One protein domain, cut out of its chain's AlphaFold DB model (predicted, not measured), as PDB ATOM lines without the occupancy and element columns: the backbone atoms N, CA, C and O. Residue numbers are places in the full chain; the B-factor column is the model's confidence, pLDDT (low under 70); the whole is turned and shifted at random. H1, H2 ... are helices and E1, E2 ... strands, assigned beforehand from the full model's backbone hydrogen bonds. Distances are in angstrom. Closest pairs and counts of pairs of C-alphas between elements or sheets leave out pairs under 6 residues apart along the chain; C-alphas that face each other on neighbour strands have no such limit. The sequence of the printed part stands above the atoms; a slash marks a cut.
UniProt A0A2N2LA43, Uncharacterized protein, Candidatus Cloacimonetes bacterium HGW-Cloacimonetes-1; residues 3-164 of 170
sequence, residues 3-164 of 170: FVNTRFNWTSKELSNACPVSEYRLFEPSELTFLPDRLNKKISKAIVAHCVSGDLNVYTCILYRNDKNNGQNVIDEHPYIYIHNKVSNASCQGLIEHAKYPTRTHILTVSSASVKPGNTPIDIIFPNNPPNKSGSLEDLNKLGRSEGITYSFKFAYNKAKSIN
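This is residues 3 to 164 of the 170 residues of an uncharacterized protein of Candidatus Cloacimonetes bacterium HGW-Cloacimonetes-1 (UniProt A0A2N2LA43). A long, twisted antiparallel sheet runs through the domain, with the strands E3, E4, E5 and E6 as its core; the longest helix, H4, packs on one face and the short H1 on the opposite face. At one end the E4 and E5 hairpin runs on past E6, E7 pairs beside it, and the long stretch of residues 108 to 133, with no named element, leads back to E8 beside E2. The printed part has 162 residues, with four named helices and eight named strands in the order E1 H1 E2 H2 E3 E4 E5 E6 E7 E8 H3 H4. The sheet is branched, and the class is mixed, helices and strands. The whole is compact, with a radius of gyration of the C-alphas of 15.5 A, and elongated, spanning 52 by 29 by 28 A.

E1, residues 3 to 5, begins at C-alpha 3 (175.459, 130.848, 95.906). H1 is residues 12 to 18, E2 residues 23 to 27 and H2 residues 37 to 40. E3, residues 45 to 53, is 26.1 A long; E4, residues 56 to 69, is 35.9 A and bends by 69 degrees at residue 66. E5, residues 72 to 85, is 41.4 A long and begins at C-alpha 72 (199.499, 123.998, 105.360); E6, residues 91 to 97, is 19.2 A. E7 is residues 105 to 107, E8 residues 134 to 136 and H3 residues 137 to 142. H4, residues 147 to 162, is 22.5 A long and ends at C-alpha 162 (166.823, 139.733, 95.551).

E3, E4, E5 and E6 form a meander, each strand the antiparallel neighbour of the one before, in three hairpins. N 49 and O 60 are 2.8 A apart, N 63 and O 78 3.0 A, and N 83 and O 92 2.8 A. E4 lies on one side of E5; E6 and E7 lie on the other, with N 75 and O 106 at 2.8 A. Edge strand E1 is antiparallel to E6, with N 4 and O 95 at 2.9 A. E2 is antiparallel to E3, N 25 to O 48 being 2.8 A, and to edge strand E8, N 24 to O 135 being 2.9 A. H4 is on the sheet; its closest C-alphas to E4 are those of Ile 149 and Thr 60, 5.9 A apart. H3, on the same face, stands up from the sheet over E2 and is near H4. H1 is on the opposite face at a height of 8.4 A. H2 only grazes the sheet with residues 39 to 40. Every O i to N i+4 pair is within hydrogen-bond range in H1, H3 and H4; H2 is too short for one.

The two C-alphas farthest apart, those of Val 87 and Ser 112, are 52.3 A apart. The printed part has no cut, and the link from E7 to E8, 26 residues, is long. The mean pLDDT of the printed part is 80.7; residues 7 to 10, 36 to 37 and 109 to 131 are under 70.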
ATOM      1  N   PHE A   3     176.505 131.504  95.126       89.25
ATOM      2  CA  PHE A   3     175.459 130.848  95.906       89.25
ATOM      3  C   PHE A   3     174.955 129.618  95.168       89.25
ATOM      4  O   PHE A   3     174.538 129.714  94.011       89.25
ATOM      5  N   VAL A   4     175.007 128.470  95.832       88.81
ATOM      6  CA  VAL A   4     174.521 127.207  95.287       88.81
ATOM      7  C   VAL A   4     173.228 126.857  96.000       88.81
ATOM      8  O   VAL A   4     173.241 126.413  97.148       88.81
ATOM      9  N   ASN A   5     172.113 127.072  95.299       87.00
ATOM     10  CA  ASN A   5     170.800 126.635  95.758       87.00
ATOM     11  C   ASN A   5     170.810 125.124  95.975       87.00
ATOM     12  O   ASN A   5     171.289 124.355  95.141       87.00
ATOM     13  N   THR A   6     170.217 124.705  97.078       82.38
ATOM     14  CA  THR A   6     170.023 123.293  97.415       82.38
ATOM     15  C   THR A   6     168.583 123.114  97.874       82.38
ATOM     16  O   THR A   6     167.969 124.081  98.312       82.38
ATOM     17  N   ARG A   7     168.017 121.910  97.787       68.31
ATOM     18  CA  ARG A   7     166.694 121.600  98.356       68.31
ATOM     19  C   ARG A   7     166.866 120.538  99.439       68.31
ATOM     20  O   ARG A   7     167.525 119.539  99.171       68.31
ATOM     21  N   PHE A   8     166.308 120.772 100.625       67.62
ATOM     22  CA  PHE A   8     166.377 119.874 101.779       67.62
ATOM     23  C   PHE A   8     165.044 119.803 102.505       67.62
ATOM     24  O   PHE A   8     164.151 120.615 102.282       67.62
ATOM     25  N   ASN A   9     164.942 118.782 103.352       60.69
ATOM     26  CA  ASN A   9     163.685 118.267 103.876       60.69
ATOM     27  C   ASN A   9     163.313 118.792 105.267       60.69
ATOM     28  O   ASN A   9     162.290 118.363 105.786       60.69
ATOM     29  N   TRP A  10     164.108 119.670 105.890       65.94
ATOM     30  CA  TRP A  10     163.731 120.214 107.195       65.94
ATOM     31  C   TRP A  10     162.740 121.363 107.045       65.94
ATOM     32  O   TRP A  10     162.941 122.322 106.299       65.94
ATOM     33  N   THR A  11     161.665 121.263 107.808       73.88
ATOM     34  CA  THR A  11     160.684 122.320 107.997       73.88
ATOM     35  C   THR A  11     161.233 123.389 108.939       73.88
ATOM     36  O   THR A  11     162.072 123.131 109.806       73.88
ATOM     37  N   SER A  12     160.683 124.601 108.850       74.56
ATOM     38  CA  SER A  12     160.989 125.670 109.807       74.56
ATOM     39  C   SER A  12     160.752 125.255 111.264       74.56
ATOM     40  O   SER A  12     161.395 125.805 112.150       74.56
ATOM     41  N   LYS A  13     159.835 124.313 111.526       81.69
ATOM     42  CA  LYS A  13     159.538 123.817 112.875       81.69
ATOM     43  C   LYS A  13     160.657 122.926 113.412       81.69
ATOM     44  O   LYS A  13     161.052 123.076 114.562       81.69
ATOM     45  N   GLU A  14     161.171 122.017 112.589       82.56
ATOM     46  CA  GLU A  14     162.285 121.140 112.971       82.56
ATOM     47  C   GLU A  14     163.552 121.950 113.242       82.56
ATOM     48  O   GLU A  14     164.216 121.726 114.253       82.56
ATOM     49  N   LEU A  15     163.827 122.957 112.407       80.06
ATOM     50  CA  LEU A  15     164.943 123.875 112.624       80.06
ATOM     51  C   LEU A  15     164.784 124.684 113.921       80.06
ATOM     52  O   LEU A  15     165.735 124.746 114.699       80.06
ATOM     53  N   SER A  16     163.591 125.223 114.208       85.00
ATOM     54  CA  SER A  16     163.333 125.968 115.453       85.00
ATOM     55  C   SER A  16     163.517 125.096 116.693       85.00
ATOM     56  O   SER A  16     164.031 125.562 117.705       85.00
ATOM     57  N   ASN A  17     163.098 123.829 116.623       86.50
ATOM     58  CA  ASN A  17     163.260 122.880 117.724       86.50
ATOM     59  C   ASN A  17     164.728 122.494 117.934       86.50
ATOM     60  O   ASN A  17     165.151 122.247 119.061       86.50
ATOM     61  N   ALA A  18     165.503 122.403 116.854       84.69
ATOM     62  CA  ALA A  18     166.912 122.051 116.927       84.69
ATOM     63  C   ALA A  18     167.777 123.215 117.431       84.69
ATOM     64  O   ALA A  18     168.727 122.972 118.180       84.69
ATOM     65  N   CYS A  19     167.445 124.446 117.029       90.38
ATOM     66  CA  CYS A  19     168.119 125.679 117.421       90.38
ATOM     67  C   CYS A  19     167.078 126.793 117.670       90.38
ATOM     68  O   CYS A  19     166.567 127.383 116.706       90.38
ATOM     69  N   PRO A  20     166.759 127.096 118.941       91.56
ATOM     70  CA  PRO A  20     165.836 128.168 119.292       91.56
ATOM     71  C   PRO A  20     166.296 129.540 118.790       91.56
ATOM     72  O   PRO A  20     167.469 129.758 118.488       91.56
ATOM     73  N   VAL A  21     165.348 130.472 118.689       92.50
ATOM     74  CA  VAL A  21     165.616 131.853 118.261       92.50
ATOM     75  C   VAL A  21     166.651 132.502 119.179       92.50
ATOM     76  O   VAL A  21     166.544 132.404 120.397       92.50
ATOM     77  N   SER A  22     167.609 133.218 118.588       92.19
ATOM     78  CA  SER A  22     168.692 133.924 119.290       92.19
ATOM     79  C   SER A  22     169.676 133.009 120.023       92.19
ATOM     80  O   SER A  22     170.471 133.476 120.846       92.19
ATOM     81  N   GLU A  23     169.689 131.728 119.667       94.38
ATOM     82  CA  GLU A  23     170.643 130.747 120.165       94.38
ATOM     83  C   GLU A  23     171.538 130.203 119.052       94.38
ATOM     84  O   GLU A  23     171.275 130.347 117.850       94.38
ATOM     85  N   TYR A  24     172.610 129.549 119.488       93.06
ATOM     86  CA  TYR A  24     173.408 128.662 118.665       93.06
ATOM     87  C   TYR A  24     173.440 127.258 119.243       93.06
ATOM     88  O   TYR A  24     173.284 127.040 120.449       93.06
ATOM     89  N   ARG A  25     173.762 126.309 118.373       92.06
ATOM     90  CA  ARG A  25     174.082 124.945 118.757       92.06
ATOM     91  C   ARG A  25     175.163 124.360 117.857       92.06
ATOM     92  O   ARG A  25     175.200 124.597 116.650       92.06
ATOM     93  N   LEU A  26     176.057 123.604 118.474       88.94
ATOM     94  CA  LEU A  26     177.055 122.777 117.817       88.94
ATOM     95  C   LEU A  26     176.425 121.445 117.424       88.94
ATOM     96  O   LEU A  26     175.747 120.810 118.232       88.94
ATOM     97  N   PHE A  27     176.695 121.027 116.197       86.31
ATOM     98  CA  PHE A  27     176.227 119.771 115.636       86.31
ATOM     99  C   PHE A  27     177.409 118.963 115.112       86.31
ATOM    100  O   PHE A  27     178.299 119.493 114.433       86.31
ATOM    101  N   GLU A  28     177.382 117.665 115.388       84.44
ATOM    102  CA  GLU A  28     178.227 116.693 114.711       84.44
ATOM    103  C   GLU A  28     177.693 116.411 113.293       84.44
ATOM    104  O   GLU A  28     176.492 116.552 113.038       84.44
ATOM    105  N   PRO A  29     178.541 115.963 112.347       79.69
ATOM    106  CA  PRO A  29     178.121 115.695 110.969       79.69
ATOM    107  C   PRO A  29     176.950 114.712 110.845       79.69
ATOM    108  O   PRO A  29     176.126 114.844 109.943       79.69
ATOM    109  N   SER A  30     176.853 113.741 111.756       81.06
ATOM    110  CA  SER A  30     175.753 112.770 111.806       81.06
ATOM    111  C   SER A  30     174.410 113.390 112.203       81.06
ATOM    112  O   SER A  30     173.367 112.849 111.845       81.06
ATOM    113  N   GLU A  31     174.417 114.515 112.918       82.62
ATOM    114  CA  GLU A  31     173.208 115.231 113.333       82.62
ATOM    115  C   GLU A  31     172.705 116.181 112.228       82.62
ATOM    116  O   GLU A  31     171.532 116.553 112.198       82.62
ATOM    117  N   LEU A  32     173.570 116.532 111.269       78.56
ATOM    118  CA  LEU A  32     173.297 117.461 110.166       78.56
ATOM    119  C   LEU A  32     172.612 116.775 108.979       78.56
ATOM    120  O   LEU A  32     172.994 116.937 107.820       78.56
ATOM    121  N   THR A  33     171.553 116.020 109.252       75.25
ATOM    122  CA  THR A  33     170.771 115.295 108.231       75.25
ATOM    123  C   THR A  33     170.150 116.205 107.162       75.25
ATOM    124  O   THR A  33     169.750 115.731 106.101       75.25
ATOM    125  N   PHE A  34     170.094 117.517 107.413       70.75
ATOM    126  CA  PHE A  34     169.604 118.528 106.478       70.75
ATOM    127  C   PHE A  34     170.647 119.012 105.465       70.75
ATOM    128  O   PHE A  34     170.306 119.781 104.578       70.75
ATOM    129  N   LEU A  35     171.916 118.635 105.591       72.25
ATOM    130  CA  LEU A  35     172.941 118.953 104.599       72.25
ATOM    131  C   LEU A  35     173.041 117.812 103.578       72.25
ATOM    132  O   LEU A  35     172.734 116.664 103.893       72.25
ATOM    133  N   PRO A  36     173.508 118.077 102.347       69.44
ATOM    134  CA  PRO A  36     173.672 117.010 101.374       69.44
ATOM    135  C   PRO A  36     174.766 116.050 101.848       69.44
ATOM    136  O   PRO A  36     175.836 116.491 102.266       69.44
ATOM    137  N   ASP A  37     174.550 114.742 101.686       69.75
ATOM    138  CA  ASP A  37     175.465 113.682 102.149       69.75
ATOM    139  C   ASP A  37     176.928 113.904 101.746       69.75
ATOM    140  O   ASP A  37     177.866 113.573 102.474       69.75
ATOM    141  N   ARG A  38     177.144 114.486 100.561       70.12
ATOM    142  CA  ARG A  38     178.483 114.807 100.049       70.12
ATOM    143  C   ARG A  38     179.190 115.900 100.855       70.12
ATOM    144  O   ARG A  38     180.420 115.887 100.895       70.12
ATOM    145  N   LEU A  39     178.446 116.840 101.441       70.00
ATOM    146  CA  LEU A  39     178.972 117.834 102.379       70.00
ATOM    147  C   LEU A  39     179.175 117.204 103.759       70.00
ATOM    148  O   LEU A  39     180.261 117.360 104.305       70.00
ATOM    149  N   ASN A  40     178.225 116.403 104.251       71.50
ATOM    150  CA  ASN A  40     178.331 115.738 105.560       71.50
ATOM    151  C   ASN A  40     179.592 114.885 105.719       71.50
ATOM    152  O   ASN A  40     180.227 114.902 106.765       71.50
ATOM    153  N   LYS A  41     180.030 114.203 104.658       72.88
ATOM    154  CA  LYS A  41     181.265 113.395 104.681       72.88
ATOM    155  C   LYS A  41     182.565 114.207 104.723       72.88
ATOM    156  O   LYS A  41     183.635 113.633 104.893       72.88
ATOM    157  N   LYS A  42     182.499 115.515 104.472       77.75
ATOM    158  CA  LYS A  42     183.669 116.402 104.373       77.75
ATOM    159  C   LYS A  42     183.774 117.377 105.535       77.75
ATOM    160  O   LYS A  42     184.821 117.995 105.697       77.75
ATOM    161  N   ILE A  43     182.694 117.551 106.281       80.75
ATOM    162  CA  ILE A  43     182.648 118.441 107.430       80.75
ATOM    163  C   ILE A  43     183.002 117.648 108.676       80.75
ATOM    164  O   ILE A  43     182.723 116.457 108.782       80.75
ATOM    165  N   SER A  44     183.630 118.335 109.608       77.19
ATOM    166  CA  SER A  44     184.040 117.757 110.874       77.19
ATOM    167  C   SER A  44     183.072 118.169 111.987       77.19
ATOM    168  O   SER A  44     182.812 117.359 112.862       77.19
ATOM    169  N   LYS A  45     182.521 119.392 111.940       82.81
ATOM    170  CA  LYS A  45     181.479 119.941 112.834       82.81
ATOM    171  C   LYS A  45     180.701 121.041 112.112       82.81
ATOM    172  O   LYS A  45     181.161 121.553 111.087       82.81
ATOM    173  N   ALA A  46     179.577 121.461 112.685       87.62
ATOM    174  CA  ALA A  46     178.950 122.729 112.338       87.62
ATOM    175  C   ALA A  46     178.474 123.508 113.563       87.62
ATOM    176  O   ALA A  46     178.097 122.926 114.578       87.62
ATOM    177  N   ILE A  47     178.439 124.831 113.429       90.06
ATOM    178  CA  ILE A  47     177.677 125.709 114.321       90.06
ATOM    179  C   ILE A  47     176.442 126.163 113.561       90.06
ATOM    180  O   ILE A  47     176.560 126.752 112.489       90.06
ATOM    181  N   VAL A  48     175.264 125.900 114.113       91.25
ATOM    182  CA  VAL A  48     174.001 126.461 113.634       91.25
ATOM    183  C   VAL A  48     173.606 127.596 114.563       91.25
ATOM    184  O   VAL A  48     173.709 127.460 115.776       91.25
ATOM    185  N   ALA A  49     173.155 128.702 113.991       93.38
ATOM    186  CA  ALA A  49     172.634 129.859 114.697       93.38
ATOM    187  C   ALA A  49     171.305 130.276 114.074       93.38
ATOM    188  O   ALA A  49     171.185 130.325 112.844       93.38
ATOM    189  N   HIS A  50     170.329 130.592 114.919       94.12
ATOM    190  CA  HIS A  50     169.001 131.011 114.491       94.12
ATOM    191  C   HIS A  50     168.788 132.493 114.801       94.12
ATOM    192  O   HIS A  50     168.680 132.915 115.951       94.12
ATOM    193  N   CYS A  51     168.703 133.284 113.739       92.12
ATOM    194  CA  CYS A  51     168.461 134.717 113.774       92.12
ATOM    195  C   CYS A  51     167.073 135.035 113.207       92.12
ATOM    196  O   CYS A  51     166.573 134.329 112.332       92.12
ATOM    197  N   VAL A  52     166.480 136.146 113.641       90.00
ATOM    198  CA  VAL A  52     165.189 136.629 113.131       90.00
ATOM    199  C   VAL A  52     165.331 138.070 112.648       90.00
ATOM    200  O   VAL A  52     166.058 138.862 113.246       90.00
ATOM    201  N   SER A  53     164.644 138.417 111.560       88.69
ATOM    202  CA  SER A  53     164.548 139.788 111.047       88.69
ATOM    203  C   SER A  53     163.150 140.038 110.487       88.69
ATOM    204  O   SER A  53     162.822 139.562 109.401       88.69
ATOM    205  N   GLY A  54     162.305 140.733 111.256       88.31
ATOM    206  CA  GLY A  54     160.887 140.903 110.927       88.31
ATOM    207  C   GLY A  54     160.186 139.551 110.748       88.31
ATOM    208  O   GLY A  54     160.148 138.722 111.667       88.31
ATOM    209  N   ASP A  55     159.686 139.307 109.538       90.25
ATOM    210  CA  ASP A  55     159.008 138.059 109.175       90.25
ATOM    211  C   ASP A  55     159.945 136.924 108.749       90.25
ATOM    212  O   ASP A  55     159.494 135.796 108.542       90.25
ATOM    213  N   LEU A  56     161.255 137.169 108.682       90.81
ATOM    214  CA  LEU A  56     162.242 136.155 108.323       90.81
ATOM    215  C   LEU A  56     162.782 135.407 109.537       90.81
ATOM    216  O   LEU A  56     163.346 136.015 110.445       90.81
ATOM    217  N   ASN A  57     162.726 134.080 109.470       92.62
ATOM    218  CA  ASN A  57     163.643 133.208 110.194       92.62
ATOM    219  C   ASN A  57     164.863 132.938 109.309       92.62
ATOM    220  O   ASN A  57     164.727 132.540 108.148       92.62
ATOM    221  N   VAL A  58     166.054 133.148 109.857       93.00
ATOM    222  CA  VAL A  58     167.331 132.931 109.179       93.00
ATOM    223  C   VAL A  58     168.171 131.987 110.019       93.00
ATOM    224  O   VAL A  58     168.666 132.345 111.084       93.00
ATOM    225  N   TYR A  59     168.380 130.789 109.501       92.38
ATOM    226  CA  TYR A  59     169.298 129.821 110.068       92.38
ATOM    227  C   TYR A  59     170.607 129.910 109.308       92.38
ATOM    228  O   TYR A  59     170.658 129.736 108.088       92.38
ATOM    229  N   THR A  60     171.670 130.200 110.037       92.31
ATOM    230  CA  THR A  60     173.032 130.201 109.517       92.31
ATOM    231  C   THR A  60     173.733 128.963 110.041       92.31
ATOM    232  O   THR A  60     173.603 128.625 111.211       92.31
ATOM    233  N   CYS A  61     174.439 128.256 109.174       90.56
ATOM    234  CA  CYS A  61     175.163 127.048 109.514       90.56
ATOM    235  C   CYS A  61     176.597 127.196 109.015       90.56
ATOM    236  O   CYS A  61     176.849 127.259 107.813       90.56
ATOM    237  N   ILE A  62     177.542 127.309 109.939       91.06
ATOM    238  CA  ILE A  62     178.966 127.408 109.640       91.06
ATOM    239  C   ILE A  62     179.541 126.004 109.679       91.06
ATOM    240  O   ILE A  62     179.669 125.408 110.747       91.06
ATOM    241  N   LEU A  63     179.841 125.464 108.499       88.62
ATOM    242  CA  LEU A  63     180.405 124.130 108.350       88.62
ATOM    243  C   LEU A  63     181.925 124.201 108.438       88.62
ATOM    244  O   LEU A  63     182.554 124.921 107.662       88.62
ATOM    245  N   TYR A  64     182.514 123.414 109.329       86.06
ATOM    246  CA  TYR A  64     183.959 123.342 109.507       86.06
ATOM    247  C   TYR A  64     184.529 122.176 108.714       86.06
ATOM    248  O   TYR A  64     184.167 121.022 108.952       86.06
ATOM    249  N   ARG A  65     185.444 122.464 107.788       84.81
ATOM    250  CA  ARG A  65     186.145 121.452 106.994       84.81
ATOM    251  C   ARG A  65     187.644 121.498 107.256       84.81
ATOM    252  O   ARG A  65     188.245 122.563 107.232       84.81
ATOM    253  N   ASN A  66     188.252 120.325 107.406       79.62
ATOM    254  CA  ASN A  66     189.707 120.186 107.348       79.62
ATOM    255  C   ASN A  66     190.156 120.252 105.883       79.62
ATOM    256  O   ASN A  66     189.679 119.466 105.059       79.62
ATOM    257  N   ASP A  67     191.069 121.162 105.561       79.06
ATOM    258  CA  ASP A  67     191.578 121.359 104.205       79.06
ATOM    259  C   ASP A  67     193.088 121.642 104.196       79.06
ATOM    260  O   ASP A  67     193.742 121.702 105.241       79.06
ATOM    261  N   LYS A  68     193.656 121.811 103.001       79.62
ATOM    262  CA  LYS A  68     195.021 122.280 102.789       79.62
ATOM    263  C   LYS A  68     195.020 123.583 102.005       79.62
ATOM    264  O   LYS A  68     194.472 123.652 100.910       79.62
ATOM    265  N   ASN A  69     195.716 124.585 102.526       77.31
ATOM    266  CA  ASN A  69     195.984 125.833 101.821       77.31
ATOM    267  C   ASN A  69     197.498 126.016 101.705       77.31
ATOM    268  O   ASN A  69     198.191 126.067 102.717       77.31
ATOM    269  N   ASN A  70     198.025 126.051 100.477       82.12
ATOM    270  CA  ASN A  70     199.462 126.187 100.200       82.12
ATOM    271  C   ASN A  70     200.354 125.208 100.997       82.12
ATOM    272  O   ASN A  70     201.400 125.578 101.520       82.12
ATOM    273  N   GLY A  71     199.919 123.949 101.121       79.56
ATOM    274  CA  GLY A  71     200.659 122.905 101.842       79.56
ATOM    275  C   GLY A  71     200.501 122.925 103.368       79.56
ATOM    276  O   GLY A  71     200.952 121.988 104.023       79.56
ATOM    277  N   GLN A  72     199.819 123.923 103.935       79.44
ATOM    278  CA  GLN A  72     199.499 123.998 105.360       79.44
ATOM    279  C   GLN A  72     198.110 123.419 105.631       79.44
ATOM    280  O   GLN A  72     197.175 123.648 104.861       79.44
ATOM    281  N   ASN A  73     197.965 122.681 106.733       80.50
ATOM    282  CA  ASN A  73     196.652 122.232 107.188       80.50
ATOM    283  C   ASN A  73     195.865 123.437 107.712       80.50
ATOM    284  O   ASN A  73     196.364 124.213 108.532       80.50
ATOM    285  N   VAL A  74     194.630 123.573 107.247       82.88
ATOM    286  CA  VAL A  74     193.723 124.639 107.660       82.88
ATOM    287  C   VAL A  74     192.372 124.067 108.054       82.88
ATOM    288  O   VAL A  74     191.959 123.007 107.580       82.88
ATOM    289  N   ILE A  75     191.670 124.803 108.903       83.00
ATOM    290  CA  ILE A  75     190.225 124.691 109.047       83.00
ATOM    291  C   ILE A  75     189.600 125.761 108.176       83.00
ATOM    292  O   ILE A  75     189.968 126.930 108.265       83.00
ATOM    293  N   ASP A  76     188.653 125.356 107.349       86.75
ATOM    294  CA  ASP A  76     187.961 126.239 106.434       86.75
ATOM    295  C   ASP A  76     186.469 126.274 106.759       86.75
ATOM    296  O   ASP A  76     185.814 125.232 106.867       86.75
ATOM    297  N   GLU A  77     185.936 127.480 106.925       89.38
ATOM    298  CA  GLU A  77     184.527 127.723 107.183       89.38
ATOM    299  C   GLU A  77     183.756 127.809 105.856       89.38
ATOM    300  O   GLU A  77     184.106 128.527 104.904       89.38
ATOM    301  N   HIS A  78     182.668 127.049 105.791       89.81
ATOM    302  CA  HIS A  78     181.776 126.953 104.645       89.81
ATOM    303  C   HIS A  78     180.359 127.303 105.086       89.81
ATOM    304  O   HIS A  78     179.653 126.450 105.624       89.81
ATOM    305  N   PRO A  79     179.923 128.553 104.874       92.19
ATOM    306  CA  PRO A  79     178.607 128.955 105.312       92.19
ATOM    307  C   PRO A  79     177.491 128.359 104.467       92.19
ATOM    308  O   PRO A  79     177.528 128.385 103.235       92.19
ATOM    309  N   TYR A  80     176.459 127.900 105.150       90.94
ATOM    310  CA  TYR A  80     175.199 127.450 104.603       90.94
ATOM    311  C   TYR A  80     174.073 128.256 105.252       90.94
ATOM    312  O   TYR A  80     174.137 128.580 106.437       90.94
ATOM    313  N   ILE A  81     173.050 128.607 104.481       92.38
ATOM    314  CA  ILE A  81     171.913 129.378 104.985       92.38
ATOM    315  C   ILE A  81     170.598 128.686 104.656       92.38
ATOM    316  O   ILE A  81     170.455 128.079 103.595       92.38
ATOM    317  N   TYR A  82     169.630 128.844 105.550       91.38
ATOM    318  CA  TYR A  82     168.221 128.574 105.311       91.38
ATOM    319  C   TYR A  82     167.408 129.789 105.751       91.38
ATOM    320  O   TYR A  82     167.528 130.262 106.880       91.38
ATOM    321  N   ILE A  83     166.598 130.308 104.841       91.62
ATOM    322  CA  ILE A  83     165.742 131.472 105.034       91.62
ATOM    323  C   ILE A  83     164.306 131.013 104.868       91.62
ATOM    324  O   ILE A  83     163.989 130.335 103.891       91.62
ATOM    325  N   HIS A  84     163.438 131.444 105.773       91.12
ATOM    326  CA  HIS A  84     162.010 131.197 105.696       91.12
ATOM    327  C   HIS A  84     161.226 132.450 106.090       91.12
ATOM    328  O   HIS A  84     161.440 132.995 107.173       91.12
ATOM    329  N   ASN A  85     160.324 132.900 105.218       91.31
ATOM    330  CA  ASN A  85     159.362 133.951 105.530       91.31
ATOM    331  C   ASN A  85     158.119 133.330 106.183       91.31
ATOM    332  O   ASN A  85     157.430 132.521 105.569       91.31
ATOM    333  N   LYS A  86     157.823 133.741 107.419       88.69
ATOM    334  CA  LYS A  86     156.704 133.233 108.226       88.69
ATOM    335  C   LYS A  86     155.322 133.559 107.644       88.69
ATOM    336  O   LYS A  86     154.374 132.845 107.948       88.69
ATOM    337  N   VAL A  87     155.204 134.626 106.855       89.38
ATOM    338  CA  VAL A  87     153.940 135.130 106.293       89.38
ATOM    339  C   VAL A  87     153.668 134.509 104.927       89.38
ATOM    340  O   VAL A  87     152.617 133.910 104.722       89.38
ATOM    341  N   SER A  88     154.620 134.607 103.997       89.31
ATOM    342  CA  SER A  88     154.451 134.074 102.636       89.31
ATOM    343  C   SER A  88     154.735 132.574 102.529       89.31
ATOM    344  O   SER A  88     154.472 131.974 101.487       89.31
ATOM    345  N   ASN A  89     155.301 131.965 103.580       86.31
ATOM    346  CA  ASN A  89     155.797 130.583 103.605       86.31
ATOM    347  C   ASN A  89     156.874 130.302 102.530       86.31
ATOM    348  O   ASN A  89     157.199 129.151 102.226       86.31
ATOM    349  N   ALA A  90     157.438 131.356 101.930       88.69
ATOM    350  CA  ALA A  90     158.506 131.253 100.950       88.69
ATOM    351  C   ALA A  90     159.839 130.955 101.647       88.69
ATOM    352  O   ALA A  90     160.128 131.472 102.730       88.69
ATOM    353  N   SER A  91     160.679 130.134 101.017       89.56
ATOM    354  CA  SER A  91     161.977 129.752 101.574       89.56
ATOM    355  C   SER A  91     163.080 129.693 100.522       89.56
ATOM    356  O   SER A  91     162.839 129.524  99.325       89.56
ATOM    357  N   CYS A  92     164.318 129.861 100.981       89.06
ATOM    358  CA  CYS A  92     165.522 129.749 100.169       89.06
ATOM    359  C   CYS A  92     166.656 129.200 101.015       89.06
ATOM    360  O   CYS A  92     166.825 129.583 102.169       89.06
ATOM    361  N   GLN A  93     167.451 128.315 100.429       90.25
ATOM    362  CA  GLN A  93     168.525 127.660 101.150       90.25
ATOM    363  C   GLN A  93     169.655 127.220 100.226       90.25
ATOM    364  O   GLN A  93     169.446 126.842  99.067       90.25
ATOM    365  N   GLY A  94     170.878 127.274 100.738       90.50
ATOM    366  CA  GLY A  94     172.047 127.019  99.914       90.50
ATOM    367  C   GLY A  94     173.378 127.289 100.587       90.50
ATOM    368  O   GLY A  94     173.468 127.906 101.648       90.50
ATOM    369  N   LEU A  95     174.421 126.824  99.906       91.25
ATOM    370  CA  LEU A  95     175.810 127.020 100.293       91.25
ATOM    371  C   LEU A  95     176.337 128.338  99.712       91.25
ATOM    372  O   LEU A  95     176.120 128.640  98.534       91.25
ATOM    373  N   ILE A  96     177.075 129.093 100.522       92.62
ATOM    374  CA  ILE A  96     177.807 130.290 100.104       92.62
ATOM    375  C   ILE A  96     179.254 129.879  99.796       92.62
ATOM    376  O   ILE A  96     180.115 129.801 100.673       92.62
ATOM    377  N   GLU A  97     179.537 129.595  98.529       88.94
ATOM    378  CA  GLU A  97     180.873 129.227  98.066       88.94
ATOM    379  C   GLU A  97     181.790 130.449  97.965       88.94
ATOM    380  O   GLU A  97     181.404 131.519  97.472       88.94
ATOM    381  N   HIS A  98     183.048 130.258  98.369       86.12
ATOM    382  CA  HIS A  98     184.064 131.310  98.397       86.12
ATOM    383  C   HIS A  98     183.600 132.540  99.195       86.12
ATOM    384  O   HIS A  98     183.760 133.680  98.745       86.12
ATOM    385  N   ALA A  99     182.970 132.294 100.348       89.31
ATOM    386  CA  ALA A  99     182.662 133.323 101.327       89.31
ATOM    387  C   ALA A  99     183.954 134.035 101.757       89.31
ATOM    388  O   ALA A  99     184.997 133.399 101.921       89.31
ATOM    389  N   LYS A 100     183.892 135.360 101.903       90.06
ATOM    390  CA  LYS A 100     185.075 136.196 102.134       90.06
ATOM    391  C   LYS A 100     184.902 137.024 103.403       90.06
ATOM    392  O   LYS A 100     184.323 138.107 103.355       90.06
ATOM    393  N   TYR A 101     185.427 136.509 104.510       89.75
ATOM    394  CA  TYR A 101     185.556 137.207 105.792       89.75
ATOM    395  C   TYR A 101     186.873 136.796 106.485       89.75
ATOM    396  O   TYR A 101     187.399 135.727 106.166       89.75
ATOM    397  N   PRO A 102     187.451 137.643 107.360       83.75
ATOM    398  CA  PRO A 102     188.826 137.482 107.852       83.75
ATOM    399  C   PRO A 102     189.098 136.154 108.562       83.75
ATOM    400  O   PRO A 102     190.148 135.551 108.361       83.75
ATOM    401  N   THR A 103     188.138 135.671 109.348       82.88
ATOM    402  CA  THR A 103     188.260 134.433 110.135       82.88
ATOM    403  C   THR A 103     187.838 133.168 109.388       82.88
ATOM    404  O   THR A 103     187.887 132.082 109.949       82.88
ATOM    405  N   ARG A 104     187.487 133.266 108.101       88.31
ATOM    406  CA  ARG A 104     186.950 132.141 107.317       88.31
ATOM    407  C   ARG A 104     187.899 130.948 107.213       88.31
ATOM    408  O   ARG A 104     187.438 129.819 107.114       88.31
ATOM    409  N   THR A 105     189.208 131.182 107.200       87.69
ATOM    410  CA  THR A 105     190.216 130.119 107.120       87.69
ATOM    411  C   THR A 105     191.206 130.275 108.268       87.69
ATOM    412  O   THR A 105     191.852 131.314 108.404       87.69
ATOM    413  N   HIS A 106     191.363 129.231 109.074       81.06
ATOM    414  CA  HIS A 106     192.255 129.200 110.228       81.06
ATOM    415  C   HIS A 106     193.413 128.231 109.987       81.06
ATOM    416  O   HIS A 106     193.198 127.047 109.735       81.06
ATOM    417  N   ILE A 107     194.650 128.719 110.093       80.06
ATOM    418  CA  ILE A 107     195.844 127.873 109.986       80.06
ATOM    419  C   ILE A 107     196.000 127.062 111.271       80.06
ATOM    420  O   ILE A 107     195.979 127.614 112.371       80.06
ATOM    421  N   LEU A 108     196.187 125.752 111.128       71.94
ATOM    422  CA  LEU A 108     196.494 124.870 112.245       71.94
ATOM    423  C   LEU A 108     197.998 124.918 112.515       71.94
ATOM    424  O   LEU A 108     198.794 124.387 111.744       71.94
ATOM    425  N   THR A 109     198.393 125.577 113.603       63.28
ATOM    426  CA  THR A 109     199.804 125.781 113.972       63.28
ATOM    427  C   THR A 109     200.422 124.617 114.750       63.28
ATOM    428  O   THR A 109     201.622 124.640 115.018       63.28
ATOM    429  N   VAL A 110     199.654 123.574 115.087       56.47
ATOM    430  CA  VAL A 110     200.183 122.408 115.807       56.47
ATOM    431  C   VAL A 110     200.871 121.460 114.823       56.47
ATOM    432  O   VAL A 110     200.239 120.886 113.932       56.47
ATOM    433  N   SER A 111     202.185 121.299 114.982       46.25
ATOM    434  CA  SER A 111     202.966 120.285 114.282       46.25
ATOM    435  C   SER A 111     202.433 118.887 114.623       46.25
ATOM    436  O   SER A 111     202.132 118.581 115.771       46.25
ATOM    437  N   SER A 112     202.357 118.006 113.624       37.03
ATOM    438  CA  SER A 112     202.219 116.544 113.782       37.03
ATOM    439  C   SER A 112     200.862 115.925 114.166       37.03
ATOM    440  O   SER A 112     200.825 114.871 114.791       37.03
ATOM    441  N   ALA A 113     199.741 116.435 113.654       42.12
ATOM    442  CA  ALA A 113     198.581 115.564 113.432       42.12
ATOM    443  C   ALA A 113     198.260 115.506 111.936       42.12
ATOM    444  O   ALA A 113     197.876 116.498 111.319       42.12
ATOM    445  N   SER A 114     198.438 114.337 111.324       48.34
ATOM    446  CA  SER A 114     197.900 114.028 110.000       48.34
ATOM    447  C   SER A 114     196.383 113.877 110.119       48.34
ATOM    448  O   SER A 114     195.831 112.783 110.195       48.34
ATOM    449  N   VAL A 115     195.689 115.010 110.193       51.34
ATOM    450  CA  VAL A 115     194.232 115.050 110.303       51.34
ATOM    451  C   VAL A 115     193.648 114.570 108.978       51.34
ATOM    452  O   VAL A 115     193.759 115.245 107.953       51.34
ATOM    453  N   LYS A 116     193.051 113.376 108.968       48.16
ATOM    454  CA  LYS A 116     192.301 112.907 107.800       48.16
ATOM    455  C   LYS A 116     191.006 113.726 107.699       48.16
ATOM    456  O   LYS A 116     190.320 113.886 108.712       48.16
ATOM    457  N   PRO A 117     190.634 114.230 106.509       48.50
ATOM    458  CA  PRO A 117     189.322 114.836 106.301       48.50
ATOM    459  C   PRO A 117     188.213 113.881 106.775       48.50
ATOM    460  O   PRO A 117     188.223 112.710 106.400       48.50
ATOM    461  N   GLY A 118     187.299 114.363 107.621       51.97
ATOM    462  CA  GLY A 118     186.090 113.634 108.030       51.97
ATOM    463  C   GLY A 118     186.225 112.562 109.125       51.97
ATOM    464  O   GLY A 118     185.200 112.029 109.527       51.97
ATOM    465  N   ASN A 119     187.427 112.254 109.639       43.94
ATOM    466  CA  ASN A 119     187.625 111.142 110.597       43.94
ATOM    467  C   ASN A 119     188.283 111.526 111.936       43.94
ATOM    468  O   ASN A 119     188.618 110.642 112.722       43.94
ATOM    469  N   THR A 120     188.514 112.810 112.211       48.44
ATOM    470  CA  THR A 120     189.176 113.231 113.455       48.44
ATOM    471  C   THR A 120     188.159 113.842 114.418       48.44
ATOM    472  O   THR A 120     187.552 114.852 114.058       48.44
ATOM    473  N   PRO A 121     187.987 113.282 115.634       48.59
ATOM    474  CA  PRO A 121     187.252 113.941 116.706       48.59
ATOM    475  C   PRO A 121     187.871 115.318 116.948       48.59
ATOM    476  O   PRO A 121     189.066 115.437 117.223       48.59
ATOM    477  N   ILE A 122     187.068 116.370 116.800       48.94
ATOM    478  CA  ILE A 122     187.538 117.762 116.878       48.94
ATOM    479  C   ILE A 122     188.065 118.146 118.269       48.94
ATOM    480  O   ILE A 122     188.678 119.201 118.418       48.94
ATOM    481  N   ASP A 123     187.913 117.291 119.276       48.06
ATOM    482  CA  ASP A 123     188.391 117.567 120.635       48.06
ATOM    483  C   ASP A 123     189.908 117.830 120.710       48.06
ATOM    484  O   ASP A 123     190.379 118.405 121.684       48.06
ATOM    485  N   ILE A 124     190.674 117.493 119.664       45.59
ATOM    486  CA  ILE A 124     192.133 117.661 119.639       45.59
ATOM    487  C   ILE A 124     192.583 118.983 118.979       45.59
ATOM    488  O   ILE A 124     193.725 119.394 119.166       45.59
ATOM    489  N   ILE A 125     191.743 119.684 118.201       49.50
ATOM    490  CA  ILE A 125     192.244 120.781 117.337       49.50
ATOM    491  C   ILE A 125     191.267 121.950 117.185       49.50
ATOM    492  O   ILE A 125     191.129 122.545 116.118       49.50
ATOM    493  N   PHE A 126     190.594 122.318 118.268       52.53
ATOM    494  CA  PHE A 126     189.943 123.620 118.351       52.53
ATOM    495  C   PHE A 126     190.290 124.261 119.696       52.53
ATOM    496  O   PHE A 126     189.636 123.955 120.686       52.53
ATOM    497  N   PRO A 127     191.224 125.228 119.762       51.34
ATOM    498  CA  PRO A 127     191.320 126.117 120.927       51.34
ATOM    499  C   PRO A 127     190.100 127.062 121.060       51.34
ATOM    500  O   PRO A 127     190.144 128.034 121.797       51.34
ATOM    501  N   ASN A 128     189.028 126.816 120.300       54.03
ATOM    502  CA  ASN A 128     188.082 127.821 119.831       54.03
ATOM    503  C   ASN A 128     186.634 127.309 119.710       54.03
ATOM    504  O   ASN A 128     185.777 128.032 119.198       54.03
ATOM    505  N   ASN A 129     186.366 126.052 120.093       64.44
ATOM    506  CA  ASN A 129     184.982 125.595 120.174       64.44
ATOM    507  C   ASN A 129     184.302 126.407 121.276       64.44
ATOM    508  O   ASN A 129     184.928 126.639 122.316       64.44
ATOM    509  N   PRO A 130     183.036 126.812 121.091       65.88
ATOM    510  CA  PRO A 130     182.251 127.279 122.213       65.88
ATOM    511  C   PRO A 130     182.324 126.237 123.338       65.88
ATOM    512  O   PRO A 130     182.216 125.040 123.056       65.88
ATOM    513  N   PRO A 131     182.546 126.657 124.596       69.38
ATOM    514  CA  PRO A 131     182.726 125.725 125.708       69.38
ATOM    515  C   PRO A 131     181.481 124.857 125.926       69.38
ATOM    516  O   PRO A 131     181.583 123.722 126.385       69.38
ATOM    517  N   ASN A 132     180.312 125.372 125.541       81.88
ATOM    518  CA  ASN A 132     179.036 124.685 125.630       81.88
ATOM    519  C   ASN A 132     178.555 124.258 124.241       81.88
ATOM    520  O   ASN A 132     178.752 124.973 123.261       81.88
ATOM    521  N   LYS A 133     177.850 123.120 124.163       86.06
ATOM    522  CA  LYS A 133     177.226 122.635 122.916       86.06
ATOM    523  C   LYS A 133     176.112 123.549 122.396       86.06
ATOM    524  O   LYS A 133     175.735 123.429 121.236       86.06
ATOM    525  N   SER A 134     175.595 124.445 123.225       91.19
ATOM    526  CA  SER A 134     174.616 125.465 122.864       91.19
ATOM    527  C   SER A 134     174.748 126.676 123.784       91.19
ATOM    528  O   SER A 134     175.389 126.606 124.836       91.19
ATOM    529  N   GLY A 135     174.141 127.787 123.389       91.50
ATOM    530  CA  GLY A 135     174.096 129.015 124.175       91.50
ATOM    531  C   GLY A 135     173.497 130.162 123.374       91.50
ATOM    532  O   GLY A 135     172.932 129.958 122.300       91.50
ATOM    533  N   SER A 136     173.646 131.384 123.872       93.44
ATOM    534  CA  SER A 136     173.130 132.567 123.186       93.44
ATOM    535  C   SER A 136     174.052 133.017 122.046       93.44
ATOM    536  O   SER A 136     175.263 132.777 122.060       93.44
ATOM    537  N   LEU A 137     173.511 133.740 121.061       90.38
ATOM    538  CA  LEU A 137     174.348 134.402 120.047       90.38
ATOM    539  C   LEU A 137     175.302 135.443 120.655       90.38
ATOM    540  O   LEU A 137     176.367 135.706 120.096       90.38
ATOM    541  N   GLU A 138     174.948 136.011 121.811       88.94
ATOM    542  CA  GLU A 138     175.822 136.909 122.564       88.94
ATOM    543  C   GLU A 138     177.077 136.182 123.066       88.94
ATOM    544  O   GLU A 138     178.179 136.726 122.969       88.94
ATOM    545  N   ASP A 139     176.941 134.934 123.521       88.50
ATOM    546  CA  ASP A 139     178.078 134.113 123.947       88.50
ATOM    547  C   ASP A 139     179.030 133.849 122.779       88.50
ATOM    548  O   ASP A 139     180.238 134.038 122.914       88.50
ATOM    549  N   LEU A 140     178.507 133.500 121.596       84.44
ATOM    550  CA  LEU A 140     179.347 133.363 120.399       84.44
ATOM    551  C   LEU A 140     180.063 134.660 120.042       84.44
ATOM    552  O   LEU A 140     181.220 134.626 119.620       84.44
ATOM    553  N   ASN A 141     179.395 135.802 120.202       85.38
ATOM    554  CA  ASN A 141     180.010 137.095 119.948       85.38
ATOM    555  C   ASN A 141     181.157 137.382 120.927       85.38
ATOM    556  O   ASN A 141     182.242 137.760 120.493       85.38
ATOM    557  N   LYS A 142     180.959 137.125 122.227       85.56
ATOM    558  CA  LYS A 142     182.005 137.253 123.260       85.56
ATOM    559  C   LYS A 142     183.201 136.334 123.001       85.56
ATOM    560  O   LYS A 142     184.328 136.693 123.324       85.56
ATOM    561  N   LEU A 143     182.966 135.182 122.376       81.00
ATOM    562  CA  LEU A 143     184.003 134.227 121.970       81.00
ATOM    563  C   LEU A 143     184.702 134.599 120.648       81.00
ATOM    564  O   LEU A 143     185.575 133.857 120.196       81.00
ATOM    565  N   GLY A 144     184.316 135.702 119.995       79.56
ATOM    566  CA  GLY A 144     184.863 136.105 118.695       79.56
ATOM    567  C   GLY A 144     184.464 135.169 117.548       79.56
ATOM    568  O   GLY A 144     185.205 135.021 116.579       79.56
ATOM    569  N   ARG A 145     183.311 134.495 117.663       79.12
ATOM    570  CA  ARG A 145     182.815 133.465 116.726       79.12
ATOM    571  C   ARG A 145     181.587 133.908 115.930       79.12
ATOM    572  O   ARG A 145     180.950 133.102 115.257       79.12
ATOM    573  N   SER A 146     181.240 135.189 115.996       85.75
ATOM    574  CA  SER A 146     180.057 135.746 115.339       85.75
ATOM    575  C   SER A 146     180.304 136.179 113.891       85.75
ATOM    576  O   SER A 146     179.332 136.456 113.189       85.75
ATOM    577  N   GLU A 147     181.551 136.236 113.406       89.75
ATOM    578  CA  GLU A 147     181.864 136.778 112.072       89.75
ATOM    579  C   GLU A 147     181.211 135.986 110.937       89.75
ATOM    580  O   GLU A 147     180.471 136.565 110.138       89.75
ATOM    581  N   GLY A 148     181.436 134.668 110.882       89.75
ATOM    582  CA  GLY A 148     180.844 133.800 109.864       89.75
ATOM    583  C   GLY A 148     179.315 133.843 109.896       89.75
ATOM    584  O   GLY A 148     178.673 133.953 108.849       89.75
ATOM    585  N   ILE A 149     178.719 133.855 111.092       91.75
ATOM    586  CA  ILE A 149     177.265 133.979 111.298       91.75
ATOM    587  C   ILE A 149     176.756 135.327 110.789       91.75
ATOM    588  O   ILE A 149     175.822 135.378 109.992       91.75
ATOM    589  N   THR A 150     177.404 136.423 111.182       93.00
ATOM    590  CA  THR A 150     177.042 137.789 110.779       93.00
ATOM    591  C   THR A 150     177.139 137.953 109.268       93.00
ATOM    592  O   THR A 150     176.247 138.523 108.640       93.00
ATOM    593  N   TYR A 151     178.211 137.434 108.668       94.75
ATOM    594  CA  TYR A 151     178.394 137.415 107.224       94.75
ATOM    595  C   TYR A 151     177.259 136.651 106.533       94.75
ATOM    596  O   TYR A 151     176.635 137.169 105.605       94.75
ATOM    597  N   SER A 152     176.955 135.449 107.019       93.88
ATOM    598  CA  SER A 152     175.914 134.576 106.468       93.88
ATOM    599  C   SER A 152     174.533 135.194 106.577       93.88
ATOM    600  O   SER A 152     173.769 135.152 105.621       93.88
ATOM    601  N   PHE A 153     174.230 135.819 107.711       93.69
ATOM    602  CA  PHE A 153     172.976 136.517 107.941       93.69
ATOM    603  C   PHE A 153     172.806 137.701 106.984       93.69
ATOM    604  O   PHE A 153     171.781 137.805 106.314       93.69
ATOM    605  N   LYS A 154     173.829 138.556 106.844       93.94
ATOM    606  CA  LYS A 154     173.805 139.680 105.889       93.94
ATOM    607  C   LYS A 154     173.621 139.190 104.455       93.94
ATOM    608  O   LYS A 154     172.822 139.749 103.705       93.94
ATOM    609  N   PHE A 155     174.333 138.127 104.079       94.50
ATOM    610  CA  PHE A 155     174.169 137.497 102.774       94.50
ATOM    611  C   PHE A 155     172.739 136.979 102.582       94.50
ATOM    612  O   PHE A 155     172.120 137.253 101.557       94.50
ATOM    613  N   ALA A 156     172.207 136.261 103.571       92.00
ATOM    614  CA  ALA A 156     170.878 135.673 103.544       92.00
ATOM    615  C   ALA A 156     169.785 136.732 103.391       92.00
ATOM    616  O   ALA A 156     168.918 136.606 102.531       92.00
ATOM    617  N   TYR A 157     169.873 137.812 104.161       90.25
ATOM    618  CA  TYR A 157     168.937 138.924 104.092       90.25
ATOM    619  C   TYR A 157     168.931 139.584 102.704       90.25
ATOM    620  O   TYR A 157     167.884 139.703 102.068       90.25
ATOM    621  N   ASN A 158     170.112 139.914 102.169       91.56
ATOM    622  CA  ASN A 158     170.236 140.468 100.817       91.56
ATOM    623  C   ASN A 158     169.728 139.489  99.752       91.56
ATOM    624  O   ASN A 158     169.097 139.891  98.771       91.56
ATOM    625  N   LYS A 159     169.978 138.189  99.949       91.00
ATOM    626  CA  LYS A 159     169.483 137.157  99.048       91.00
ATOM    627  C   LYS A 159     167.962 137.117  99.065       91.00
ATOM    628  O   LYS A 159     167.394 137.118  97.979       91.00
ATOM    629  N   ALA A 160     167.329 137.135 100.239       87.38
ATOM    630  CA  ALA A 160     165.876 137.138 100.399       87.38
ATOM    631  C   ALA A 160     165.217 138.311  99.657       87.38
ATOM    632  O   ALA A 160     164.256 138.078  98.925       87.38
ATOM    633  N   LYS A 161     165.788 139.523  99.761       87.19
ATOM    634  CA  LYS A 161     165.356 140.696  98.976       87.19
ATOM    635  C   LYS A 161     165.444 140.436  97.472       87.19
ATOM    636  O   LYS A 161     164.479 140.628  96.751       87.19
ATOM    637  N   SER A 162     166.582 139.925  96.994       88.00
ATOM    638  CA  SER A 162     166.823 139.733  95.551       88.00
ATOM    639  C   SER A 162     165.903 138.721  94.859       88.00
ATOM    640  O   SER A 162     165.843 138.693  93.633       88.00
ATOM    641  N   ILE A 163     165.248 137.844  95.624       85.00
ATOM    642  CA  ILE A 163     164.345 136.808  95.103       85.00
ATOM    643  C   ILE A 163     162.907 136.995  95.600       85.00
ATOM    644  O   ILE A 163     162.130 136.045  95.544       85.00
ATOM    645  N   ASN A 164     162.570 138.195  96.088       83.31
ATOM    646  CA  ASN A 164     161.235 138.580  96.556       83.31
ATOM    647  C   ASN A 164     160.655 137.630  97.620       83.31
ATOM    648  O   ASN A 164     159.455 137.375  97.653       83.31
TER     649      ASN A 164